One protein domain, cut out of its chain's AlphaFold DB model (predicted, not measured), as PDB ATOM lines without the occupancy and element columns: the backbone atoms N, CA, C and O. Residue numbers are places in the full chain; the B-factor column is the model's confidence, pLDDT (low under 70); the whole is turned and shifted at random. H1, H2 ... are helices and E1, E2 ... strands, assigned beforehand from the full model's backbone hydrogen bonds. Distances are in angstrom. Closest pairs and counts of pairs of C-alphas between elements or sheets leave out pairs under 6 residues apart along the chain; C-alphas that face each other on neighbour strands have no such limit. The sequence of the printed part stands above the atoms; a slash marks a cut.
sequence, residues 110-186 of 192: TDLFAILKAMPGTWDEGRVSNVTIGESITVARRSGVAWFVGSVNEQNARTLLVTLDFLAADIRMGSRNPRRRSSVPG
ATOM      1  N   THR A 110     -30.429 -27.653  35.191       54.09
ATOM      2  CA  THR A 110     -29.842 -28.864  35.816       54.09
ATOM      3  C   THR A 110     -30.205 -30.171  35.097       54.09
ATOM      4  O   THR A 110     -29.391 -31.092  35.038       54.09
ATOM      5  N   ASP A 111     -31.387 -30.234  34.489       51.03
ATOM      6  CA  ASP A 111     -31.847 -31.315  33.614       51.03
ATOM      7  C   ASP A 111     -31.046 -31.401  32.304       51.03
ATOM      8  O   ASP A 111     -30.652 -32.488  31.878       51.03
ATOM      9  N   LEU A 112     -30.731 -30.253  31.703       47.22
ATOM     10  CA  LEU A 112     -29.870 -30.147  30.528       47.22
ATOM     11  C   LEU A 112     -28.447 -30.599  30.846       47.22
ATOM     12  O   LEU A 112     -27.885 -31.396  30.101       47.22
ATOM     13  N   PHE A 113     -27.884 -30.183  31.984       55.28
ATOM     14  CA  PHE A 113     -26.555 -30.634  32.404       55.28
ATOM     15  C   PHE A 113     -26.487 -32.148  32.628       55.28
ATOM     16  O   PHE A 113     -25.456 -32.749  32.337       55.28
ATOM     17  N   ALA A 114     -27.563 -32.788  33.095       62.72
ATOM     18  CA  ALA A 114     -27.609 -34.245  33.217       62.72
ATOM     19  C   ALA A 114     -27.538 -34.943  31.846       62.72
ATOM     20  O   ALA A 114     -26.873 -35.970  31.717       62.72
ATOM     21  N   ILE A 115     -28.177 -34.371  30.820       62.12
ATOM     22  CA  ILE A 115     -28.086 -34.864  29.439       62.12
ATOM     23  C   ILE A 115     -26.685 -34.607  28.878       62.12
ATOM     24  O   ILE A 115     -26.083 -35.528  28.341       62.12
ATOM     25  N   LEU A 116     -26.137 -33.398  29.054       61.84
ATOM     26  CA  LEU A 116     -24.803 -33.044  28.560       61.84
ATOM     27  C   LEU A 116     -23.705 -33.918  29.180       61.84
ATOM     28  O   LEU A 116     -22.822 -34.377  28.464       61.84
ATOM     29  N   LYS A 117     -23.787 -34.210  30.486       63.97
ATOM     30  CA  LYS A 117     -22.873 -35.138  31.175       63.97
ATOM     31  C   LYS A 117     -22.976 -36.573  30.661       63.97
ATOM     32  O   LYS A 117     -21.997 -37.305  30.722       63.97
ATOM     33  N   ALA A 118     -24.155 -36.982  30.196       69.69
ATOM     34  CA  ALA A 118     -24.371 -38.304  29.622       69.69
ATOM     35  C   ALA A 118     -23.959 -38.388  28.141       69.69
ATOM     36  O   ALA A 118     -23.944 -39.488  27.587       69.69
ATOM     37  N   MET A 119     -23.650 -37.260  27.486       71.69
ATOM     38  CA  MET A 119     -23.195 -37.280  26.100       71.69
ATOM     39  C   MET A 119     -21.751 -37.781  26.015       71.69
ATOM     40  O   MET A 119     -20.890 -37.341  26.778       71.69
ATOM     41  N   PRO A 120     -21.458 -38.668  25.059       79.38
ATOM     42  CA  PRO A 120     -20.105 -39.126  24.816       79.38
ATOM     43  C   PRO A 120     -19.260 -38.005  24.191       79.38
ATOM     44  O   PRO A 120     -19.753 -37.176  23.423       79.38
ATOM     45  N   GLY A 121     -17.957 -38.004  24.487       80.12
ATOM     46  CA  GLY A 121     -16.999 -37.076  23.873       80.12
ATOM     47  C   GLY A 121     -16.645 -37.417  22.419       80.12
ATOM     48  O   GLY A 121     -16.094 -36.580  21.708       80.12
ATOM     49  N   THR A 122     -16.967 -38.632  21.965       82.88
ATOM     50  CA  THR A 122     -16.672 -39.157  20.624       82.88
ATOM     51  C   THR A 122     -17.852 -39.964  20.076       82.88
ATOM     52  O   THR A 122     -18.688 -40.474  20.826       82.88
ATOM     53  N   TRP A 123     -17.920 -40.076  18.748       87.81
ATOM     54  CA  TRP A 123     -19.014 -40.730  18.028       87.81
ATOM     55  C   TRP A 123     -18.457 -41.756  17.042       87.81
ATOM     56  O   TRP A 123     -17.507 -41.448  16.324       87.81
ATOM     57  N   ASP A 124     -19.072 -42.934  16.983       88.62
ATOM     58  CA  ASP A 124     -18.702 -44.011  16.056       88.62
ATOM     59  C   ASP A 124     -19.354 -43.820  14.682       88.62
ATOM     60  O   ASP A 124     -18.789 -44.177  13.652       88.62
ATOM     61  N   GLU A 125     -20.579 -43.293  14.672       89.12
ATOM     62  CA  GLU A 125     -21.404 -43.151  13.474       89.12
ATOM     63  C   GLU A 125     -22.280 -41.901  13.575       89.12
ATOM     64  O   GLU A 125     -22.744 -41.535  14.660       89.12
ATOM     65  N   GLY A 126     -22.528 -41.257  12.433       87.94
ATOM     66  CA  GLY A 126     -23.461 -40.145  12.303       87.94
ATOM     67  C   GLY A 126     -24.323 -40.292  11.054       87.94
ATOM     68  O   GLY A 126     -23.813 -40.573   9.973       87.94
ATOM     69  N   ARG A 127     -25.628 -40.067  11.202       87.00
ATOM     70  CA  ARG A 127     -26.608 -40.018  10.115       87.00
ATOM     71  C   ARG A 127     -27.345 -38.694  10.156       87.00
ATOM     72  O   ARG A 127     -27.674 -38.199  11.232       87.00
ATOM     73  N   VAL A 128     -27.610 -38.133   8.984       86.69
ATOM     74  CA  VAL A 128     -28.293 -36.847   8.847       86.69
ATOM     75  C   VAL A 128     -29.564 -37.048   8.026       86.69
ATOM     76  O   VAL A 128     -29.524 -37.659   6.962       86.69
ATOM     77  N   SER A 129     -30.686 -36.538   8.528       82.00
ATOM     78  CA  SER A 129     -31.994 -36.545   7.868       82.00
ATOM     79  C   SER A 129     -32.705 -35.200   8.060       82.00
ATOM     80  O   SER A 129     -32.246 -34.356   8.832       82.00
ATOM     81  N   ASN A 130     -33.812 -34.974   7.341       79.69
ATOM     82  CA  ASN A 130     -34.595 -33.728   7.393       79.69
ATOM     83  C   ASN A 130     -33.725 -32.465   7.264       79.69
ATOM     84  O   ASN A 130     -33.780 -31.584   8.120       79.69
ATOM     85  N   VAL A 131     -32.869 -32.421   6.239       86.81
ATOM     86  CA  VAL A 131     -31.963 -31.289   6.015       86.81
ATOM     87  C   VAL A 131     -32.562 -30.337   5.004       86.81
ATOM     88  O   VAL A 131     -32.681 -30.657   3.822       86.81
ATOM     89  N   THR A 132     -32.827 -29.127   5.467       88.06
ATOM     90  CA  THR A 132     -33.070 -27.973   4.610       88.06
ATOM     91  C   THR A 132     -32.235 -26.834   5.167       88.06
ATOM     92  O   THR A 132     -32.418 -26.425   6.315       88.06
ATOM     93  N   ILE A 133     -31.260 -26.370   4.383       86.38
ATOM     94  CA  ILE A 133     -30.321 -25.326   4.809       86.38
ATOM     95  C   ILE A 133     -31.111 -24.079   5.213       86.38
ATOM     96  O   ILE A 133     -31.961 -23.616   4.464       86.38
ATOM     97  N   GLY A 134     -30.820 -23.550   6.402       84.75
ATOM     98  CA  GLY A 134     -31.522 -22.394   6.962       84.75
ATOM     99  C   GLY A 134     -32.857 -22.719   7.634       84.75
ATOM    100  O   GLY A 134     -33.425 -21.837   8.267       84.75
ATOM    101  N   GLU A 135     -33.332 -23.964   7.562       86.44
ATOM    102  CA  GLU A 135     -34.647 -24.327   8.088       86.44
ATOM    103  C   GLU A 135     -34.625 -25.445   9.125       86.44
ATOM    104  O   GLU A 135     -35.135 -25.280  10.229       86.44
ATOM    105  N   SER A 136     -34.082 -26.612   8.788       87.12
ATOM    106  CA  SER A 136     -34.111 -27.748   9.706       87.12
ATOM    107  C   SER A 136     -32.976 -28.723   9.458       87.12
ATOM    108  O   SER A 136     -32.441 -28.828   8.351       87.12
ATOM    109  N   ILE A 137     -32.598 -29.415  10.525       89.69
ATOM    110  CA  ILE A 137     -31.649 -30.519  10.491       89.69
ATOM    111  C   ILE A 137     -32.011 -31.519  11.583       89.69
ATOM    112  O   ILE A 137     -32.297 -31.145  12.720       89.69
ATOM    113  N   THR A 138     -31.978 -32.807  11.248       83.56
ATOM    114  CA  THR A 138     -32.007 -33.904  12.218       83.56
ATOM    115  C   THR A 138     -30.734 -34.723  12.091       83.56
ATOM    116  O   THR A 138     -30.327 -35.099  10.995       83.56
ATOM    117  N   VAL A 139     -30.092 -35.006  13.221       86.00
ATOM    118  CA  VAL A 139     -28.877 -35.819  13.278       86.00
ATOM    119  C   VAL A 139     -29.076 -36.940  14.288       86.00
ATOM    120  O   VAL A 139     -29.452 -36.689  15.432       86.00
ATOM    121  N   ALA A 140     -28.779 -38.167  13.871       85.69
ATOM    122  CA  ALA A 140     -28.621 -39.317  14.750       85.69
ATOM    123  C   ALA A 140     -27.130 -39.655  14.864       85.69
ATOM    124  O   ALA A 140     -26.450 -39.774  13.847       85.69
ATOM    125  N   ARG A 141     -26.599 -39.800  16.079       86.31
ATOM    126  CA  ARG A 141     -25.212 -40.226  16.313       86.31
ATOM    127  C   ARG A 141     -25.149 -41.411  17.265       86.31
ATOM    128  O   ARG A 141     -25.893 -41.452  18.246       86.31
ATOM    129  N   ARG A 142     -24.246 -42.350  16.986       89.88
ATOM    130  CA  ARG A 142     -24.004 -43.541  17.807       89.88
ATOM    131  C   ARG A 142     -22.685 -43.427  18.558       89.88
ATOM    132  O   ARG A 142     -21.692 -42.972  17.994       89.88
ATOM    133  N   SER A 143     -22.670 -43.882  19.805       86.69
ATOM    134  CA  SER A 143     -21.452 -44.140  20.576       86.69
ATOM    135  C   SER A 143     -21.631 -45.447  21.343       86.69
ATOM    136  O   SER A 143     -22.553 -45.583  22.156       86.69
ATOM    137  N   GLY A 144     -20.820 -46.452  21.015       87.88
ATOM    138  CA  GLY A 144     -21.041 -47.824  21.452       87.88
ATOM    139  C   GLY A 144     -22.420 -48.326  21.015       87.88
ATOM    140  O   GLY A 144     -22.764 -48.305  19.833       87.88
ATOM    141  N   VAL A 145     -23.231 -48.760  21.977       82.75
ATOM    142  CA  VAL A 145     -24.598 -49.261  21.736       82.75
ATOM    143  C   VAL A 145     -25.674 -48.173  21.824       82.75
ATOM    144  O   VAL A 145     -26.838 -48.432  21.526       82.75
ATOM    145  N   ALA A 146     -25.313 -46.962  22.255       80.25
ATOM    146  CA  ALA A 146     -26.262 -45.883  22.487       80.25
ATOM    147  C   ALA A 146     -26.414 -44.999  21.243       80.25
ATOM    148  O   ALA A 146     -25.426 -44.556  20.654       80.25
ATOM    149  N   TRP A 147     -27.663 -44.701  20.891       82.69
ATOM    150  CA  TRP A 147     -28.021 -43.748  19.846       82.69
ATOM    151  C   TRP A 147     -28.610 -42.475  20.449       82.69
ATOM    152  O   TRP A 147     -29.453 -42.524  21.344       82.69
ATOM    153  N   PHE A 148     -28.188 -41.337  19.912       83.00
ATOM    154  CA  PHE A 148     -28.641 -40.008  20.294       83.00
ATOM    155  C   PHE A 148     -29.212 -39.326  19.060       83.00
ATOM    156  O   PHE A 148     -28.534 -39.238  18.039       83.00
ATOM    157  N   VAL A 149     -30.450 -38.844  19.149       82.25
ATOM    158  CA  VAL A 149     -31.131 -38.162  18.043       82.25
ATOM    159  C   VAL A 149     -31.479 -36.747  18.475       82.25
ATOM    160  O   VAL A 149     -32.123 -36.552  19.506       82.25
ATOM    161  N   GLY A 150     -31.052 -35.764  17.688       79.31
ATOM    162  CA  GLY A 150     -31.337 -34.352  17.911       79.31
ATOM    163  C   GLY A 150     -31.854 -33.692  16.642       79.31
ATOM    164  O   GLY A 150     -31.297 -33.895  15.564       79.31
ATOM    165  N   SER A 151     -32.898 -32.877  16.784       78.94
ATOM    166  CA  SER A 151     -33.449 -32.064  15.699       78.94
ATOM    167  C   SER A 151     -33.452 -30.597  16.100       78.94
ATOM    168  O   SER A 151     -33.880 -30.248  17.205       78.94
ATOM    169  N   VAL A 152     -33.006 -29.744  15.185       77.31
ATOM    170  CA  VAL A 152     -33.112 -28.288  15.291       77.31
ATOM    171  C   VAL A 152     -33.975 -27.797  14.139       77.31
ATOM    172  O   VAL A 152     -33.911 -28.318  13.025       77.31
ATOM    173  N   ASN A 153     -34.809 -26.815  14.446       82.81
ATOM    174  CA  ASN A 153     -35.722 -26.178  13.520       82.81
ATOM    175  C   ASN A 153     -35.580 -24.661  13.637       82.81
ATOM    176  O   ASN A 153     -35.199 -24.162  14.697       82.81
ATOM    177  N   GLU A 154     -35.931 -23.953  12.575       85.38
ATOM    178  CA  GLU A 154     -36.112 -22.510  12.595       85.38
ATOM    179  C   GLU A 154     -37.360 -22.092  13.409       85.38
ATOM    180  O   GLU A 154     -37.909 -22.850  14.217       85.38
ATOM    181  N   GLN A 155     -37.763 -20.838  13.258       81.69
ATOM    182  CA  GLN A 155     -38.784 -20.155  14.044       81.69
ATOM    183  C   GLN A 155     -40.214 -20.660  13.777       81.69
ATOM    184  O   GLN A 155     -41.036 -20.640  14.695       81.69
ATOM    185  N   ASN A 156     -40.534 -21.142  12.571       81.81
ATOM    186  CA  ASN A 156     -41.864 -21.655  12.242       81.81
ATOM    187  C   ASN A 156     -42.029 -23.104  12.697       81.81
ATOM    188  O   ASN A 156     -41.239 -23.989  12.366       81.81
ATOM    189  N   ALA A 157     -43.111 -23.370  13.426       86.25
ATOM    190  CA  ALA A 157     -43.431 -24.711  13.896       86.25
ATOM    191  C   ALA A 157     -43.620 -25.696  12.727       86.25
ATOM    192  O   ALA A 157     -44.323 -25.402  11.761       86.25
ATOM    193  N   ARG A 158     -43.040 -26.897  12.846       85.31
ATOM    194  CA  ARG A 158     -43.205 -27.983  11.870       85.31
ATOM    195  C   ARG A 158     -43.203 -29.358  12.527       85.31
ATOM    196  O   ARG A 158     -42.706 -29.531  13.639       85.31
ATOM    197  N   THR A 159     -43.734 -30.338  11.802       84.94
ATOM    198  CA  THR A 159     -43.630 -31.760  12.152       84.94
ATOM    199  C   THR A 159     -42.552 -32.395  11.284       84.94
ATOM    200  O   THR A 159     -42.628 -32.311  10.061       84.94
ATOM    201  N   LEU A 160     -41.553 -33.017  11.911       79.31
ATOM    202  CA  LEU A 160     -40.475 -33.732  11.227       79.31
ATOM    203  C   LEU A 160     -40.668 -35.235  11.422       79.31
ATOM    204  O   LEU A 160     -40.767 -35.703  12.557       79.31
ATOM    205  N   LEU A 161     -40.709 -35.985  10.324       80.88
ATOM    206  CA  LEU A 161     -40.705 -37.444  10.368       80.88
ATOM    207  C   LEU A 161     -39.265 -37.924  10.542       80.88
ATOM    208  O   LEU A 161     -38.406 -37.636   9.712       80.88
ATOM    209  N   VAL A 162     -38.992 -38.642  11.627       78.12
ATOM    210  CA  VAL A 162     -37.667 -39.204  11.908       78.12
ATOM    211  C   VAL A 162     -37.766 -40.718  11.824       78.12
ATOM    212  O   VAL A 162     -38.351 -41.350  12.702       78.12
ATOM    213  N   THR A 163     -37.205 -41.294  10.763       79.00
ATOM    214  CA  THR A 163     -37.079 -42.746  10.632       79.00
ATOM    215  C   THR A 163     -35.982 -43.249  11.571       79.00
ATOM    216  O   THR A 163     -34.935 -42.618  11.717       79.00
ATOM    217  N   LEU A 164     -36.235 -44.374  12.241       82.81
ATOM    218  CA  LEU A 164     -35.298 -45.022  13.171       82.81
ATOM    219  C   LEU A 164     -34.741 -46.330  12.588       82.81
ATOM    220  O   LEU A 164     -34.437 -47.270  13.314       82.81
ATOM    221  N   ASP A 165     -34.614 -46.381  11.263       82.75
ATOM    222  CA  ASP A 165     -34.140 -47.533  10.481       82.75
ATOM    223  C   ASP A 165     -32.674 -47.919  10.756       82.75
ATOM    224  O   ASP A 165     -32.205 -48.976  10.339       82.75
ATOM    225  N   PHE A 166     -31.948 -47.070  11.480       80.88
ATOM    226  CA  PHE A 166     -30.589 -47.310  11.956       80.88
ATOM    227  C   PHE A 166     -30.523 -48.066  13.289       80.88
ATOM    228  O   PHE A 166     -29.434 -48.460  13.710       80.88
ATOM    229  N   LEU A 167     -31.652 -48.253  13.978       80.31
ATOM    230  CA  LEU A 167     -31.697 -49.063  15.190       80.31
ATOM    231  C   LEU A 167     -31.739 -50.549  14.821       80.31
ATOM    232  O   LEU A 167     -32.530 -50.973  13.980       80.31
ATOM    233  N   ALA A 168     -30.917 -51.356  15.494       72.38
ATOM    234  CA  ALA A 168     -31.086 -52.804  15.470       72.38
ATOM    235  C   ALA A 168     -32.432 -53.180  16.122       72.38
ATOM    236  O   ALA A 168     -32.911 -52.486  17.025       72.38
ATOM    237  N   ALA A 169     -33.047 -54.270  15.654       62.22
ATOM    238  CA  ALA A 169     -34.427 -54.653  15.974       62.22
ATOM    239  C   ALA A 169     -34.714 -54.900  17.474       62.22
ATOM    240  O   ALA A 169     -35.871 -55.013  17.871       62.22
ATOM    241  N   ASP A 170     -33.680 -54.979  18.312       61.47
ATOM    242  CA  ASP A 170     -33.717 -55.325  19.732       61.47
ATOM    243  C   ASP A 170     -33.344 -54.166  20.684       61.47
ATOM    244  O   ASP A 170     -33.264 -54.358  21.902       61.47
ATOM    245  N   ILE A 171     -33.176 -52.937  20.178       57.94
ATOM    246  CA  ILE A 171     -32.845 -51.774  21.016       57.94
ATOM    247  C   ILE A 171     -34.068 -51.296  21.819       57.94
ATOM    248  O   ILE A 171     -35.082 -50.856  21.275       57.94
ATOM    249  N   ARG A 172     -33.953 -51.300  23.156       55.94
ATOM    250  CA  ARG A 172     -34.946 -50.689  24.059       55.94
ATOM    251  C   ARG A 172     -34.817 -49.163  24.056       55.94
ATOM    252  O   ARG A 172     -33.826 -48.610  24.527       55.94
ATOM    253  N   MET A 173     -35.858 -48.480  23.587       53.84
ATOM    254  CA  MET A 173     -35.947 -47.017  23.576       53.84
ATOM    255  C   MET A 173     -36.209 -46.456  24.982       53.84
ATOM    256  O   MET A 173     -37.298 -46.612  25.533       53.84
ATOM    257  N   GLY A 174     -35.237 -45.745  25.556       54.62
ATOM    258  CA  GLY A 174     -35.459 -44.873  26.711       54.62
ATOM    259  C   GLY A 174     -35.769 -43.453  26.242       54.62
ATOM    260  O   GLY A 174     -34.867 -42.749  25.805       54.62
ATOM    261  N   SER A 175     -37.025 -43.000  26.326       50.53
ATOM    262  CA  SER A 175     -37.346 -41.598  26.015       50.53
ATOM    263  C   SER A 175     -37.118 -40.707  27.241       50.53
ATOM    264  O   SER A 175     -37.763 -40.866  28.275       50.53
ATOM    265  N   ARG A 176     -36.197 -39.745  27.136       51.72
ATOM    266  CA  ARG A 176     -36.116 -38.591  28.043       51.72
ATOM    267  C   ARG A 176     -36.391 -37.346  27.211       51.72
ATOM    268  O   ARG A 176     -35.489 -36.792  26.601       51.72
ATOM    269  N   ASN A 177     -37.665 -36.963  27.123       46.78
ATOM    270  CA  ASN A 177     -38.084 -35.750  26.423       46.78
ATOM    271  C   ASN A 177     -38.200 -34.593  27.434       46.78
ATOM    272  O   ASN A 177     -39.160 -34.584  28.208       46.78
ATOM    273  N   PRO A 178     -37.290 -33.604  27.425       41.97
ATOM    274  CA  PRO A 178     -37.324 -32.490  28.376       41.97
ATOM    275  C   PRO A 178     -38.521 -31.537  28.183       41.97
ATOM    276  O   PRO A 178     -38.756 -30.679  29.027       41.97
ATOM    277  N   ARG A 179     -39.319 -31.669  27.108       42.59
ATOM    278  CA  ARG A 179     -40.473 -30.783  26.839       42.59
ATOM    279  C   ARG A 179     -41.832 -31.324  27.294       42.59
ATOM    280  O   ARG A 179     -42.836 -30.633  27.126       42.59
ATOM    281  N   ARG A 180     -41.923 -32.537  27.847       36.88
ATOM    282  CA  ARG A 180     -43.226 -33.116  28.221       36.88
ATOM    283  C   ARG A 180     -43.643 -32.682  29.634       36.88
ATOM    284  O   ARG A 180     -43.378 -33.377  30.608       36.88
ATOM    285  N   ARG A 181     -44.350 -31.550  29.743       31.39
ATOM    286  CA  ARG A 181     -45.291 -31.334  30.859       31.39
ATOM    287  C   ARG A 181     -46.485 -32.285  30.671       31.39
ATOM    288  O   ARG A 181     -46.975 -32.440  29.555       31.39
ATOM    289  N   SER A 182     -46.927 -32.931  31.751       36.34
ATOM    290  CA  SER A 182     -48.250 -33.577  31.870       36.34
ATOM    291  C   SER A 182     -49.319 -32.623  31.315       36.34
ATOM    292  O   SER A 182     -49.299 -31.455  31.684       36.34
ATOM    293  N   SER A 183     -50.221 -32.968  30.399       34.22
ATOM    294  CA  SER A 183     -51.177 -34.078  30.409       34.22
ATOM    295  C   SER A 183     -52.009 -34.038  29.116       34.22
ATOM    296  O   SER A 183     -52.503 -32.964  28.801       34.22
ATOM    297  N   VAL A 184     -52.248 -35.179  28.454       30.53
ATOM    298  CA  VAL A 184     -53.554 -35.568  27.862       30.53
ATOM    299  C   VAL A 184     -53.554 -37.107  27.767       30.53
ATOM    300  O   VAL A 184     -52.615 -37.658  27.182       30.53
ATOM    301  N   PRO A 185     -54.522 -37.832  28.356       31.97
ATOM    302  CA  PRO A 185     -54.648 -39.271  28.166       31.97
ATOM    303  C   PRO A 185     -55.365 -39.573  26.847       31.97
ATOM    304  O   PRO A 185     -56.400 -38.989  26.547       31.97
ATOM    305  N   GLY A 186     -54.826 -40.537  26.099       32.69
ATOM    306  CA  GLY A 186     -55.482 -41.123  24.933       32.69
ATOM    307  C   GLY A 186     -54.894 -40.671  23.602       32.69
ATOM    308  O   GLY A 186     -55.302 -39.660  23.053       32.69
TER     309      GLY A 186
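Overview. This is residues 110 to 186 of the 192 residues of the protein "GH97_C domain-containing protein" of Lentisphaeria bacterium (UniProt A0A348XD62). A small sheet of three strands, E1, E2 and E3, forms a wall, with one short helix, H1, set off from it beyond the E3 edge. After E3 a long stretch without named elements folds back past one face of the sheet, and its last part, residues 179 to 186, sticks out as a free tail. The printed part has 77 residues, with one named helix and three named strands in the order H1, E1, E2, E3; the sheet has the order E1, E2, E3 and is antiparallel. The class is mixed, helices and strands, with under half of the residues in named elements. The whole is only just loose, close to compact, with a radius of gyration of the C-alphas of 14.2 A and spans of 34 by 32 by 29 A.

Arrangement. H1, residues 110 to 118, is not on the sheet, with 0 pairs of C-alphas within 10 A. Every O i to N i+4 pair in H1 is within hydrogen-bond range. A short link of 6 residues leads to E1, residues 125 to 132, an edge strand that bends by 51 degrees at residue 129. A tight link of 3 residues joins it to E2, residues 136 to 143, the inner strand. E1 and E2 are a hairpin, antiparallel at 173 degrees, with N 127 and O 140 2.8 A apart, within hydrogen-bond range. A tight link of 2 residues leads to E3, residues 146 to 153, the other edge strand. E2 and E3 are a hairpin at 167 degrees, antiparallel, with N 141 and O 148 within hydrogen-bond range at 2.8 A. The three strands make a meander, each the antiparallel neighbour of the one before. H1 is apart from E2 and E3.

Along the chain. H1 begins at C-alpha 110, (-29.842, -28.864, 35.816), and measures 12.5 A from first to last C-alpha. E1 measures 21.1 A, E2 23.4 A and E3 23.6 A. E3 ends at C-alpha 153, (-35.722, -26.178, 13.520).

Size, cuts and confidence. The two C-alphas farthest apart, those of Thr 122 and Gly 186, are 39.1 A apart. The printed part has no cut, and none of the links between named elements is long. Residues 154 to 186 hold no named element. Mean pLDDT of the printed part is 71.6, and it is under 70 in residues 110 to 118 and 169 to 186.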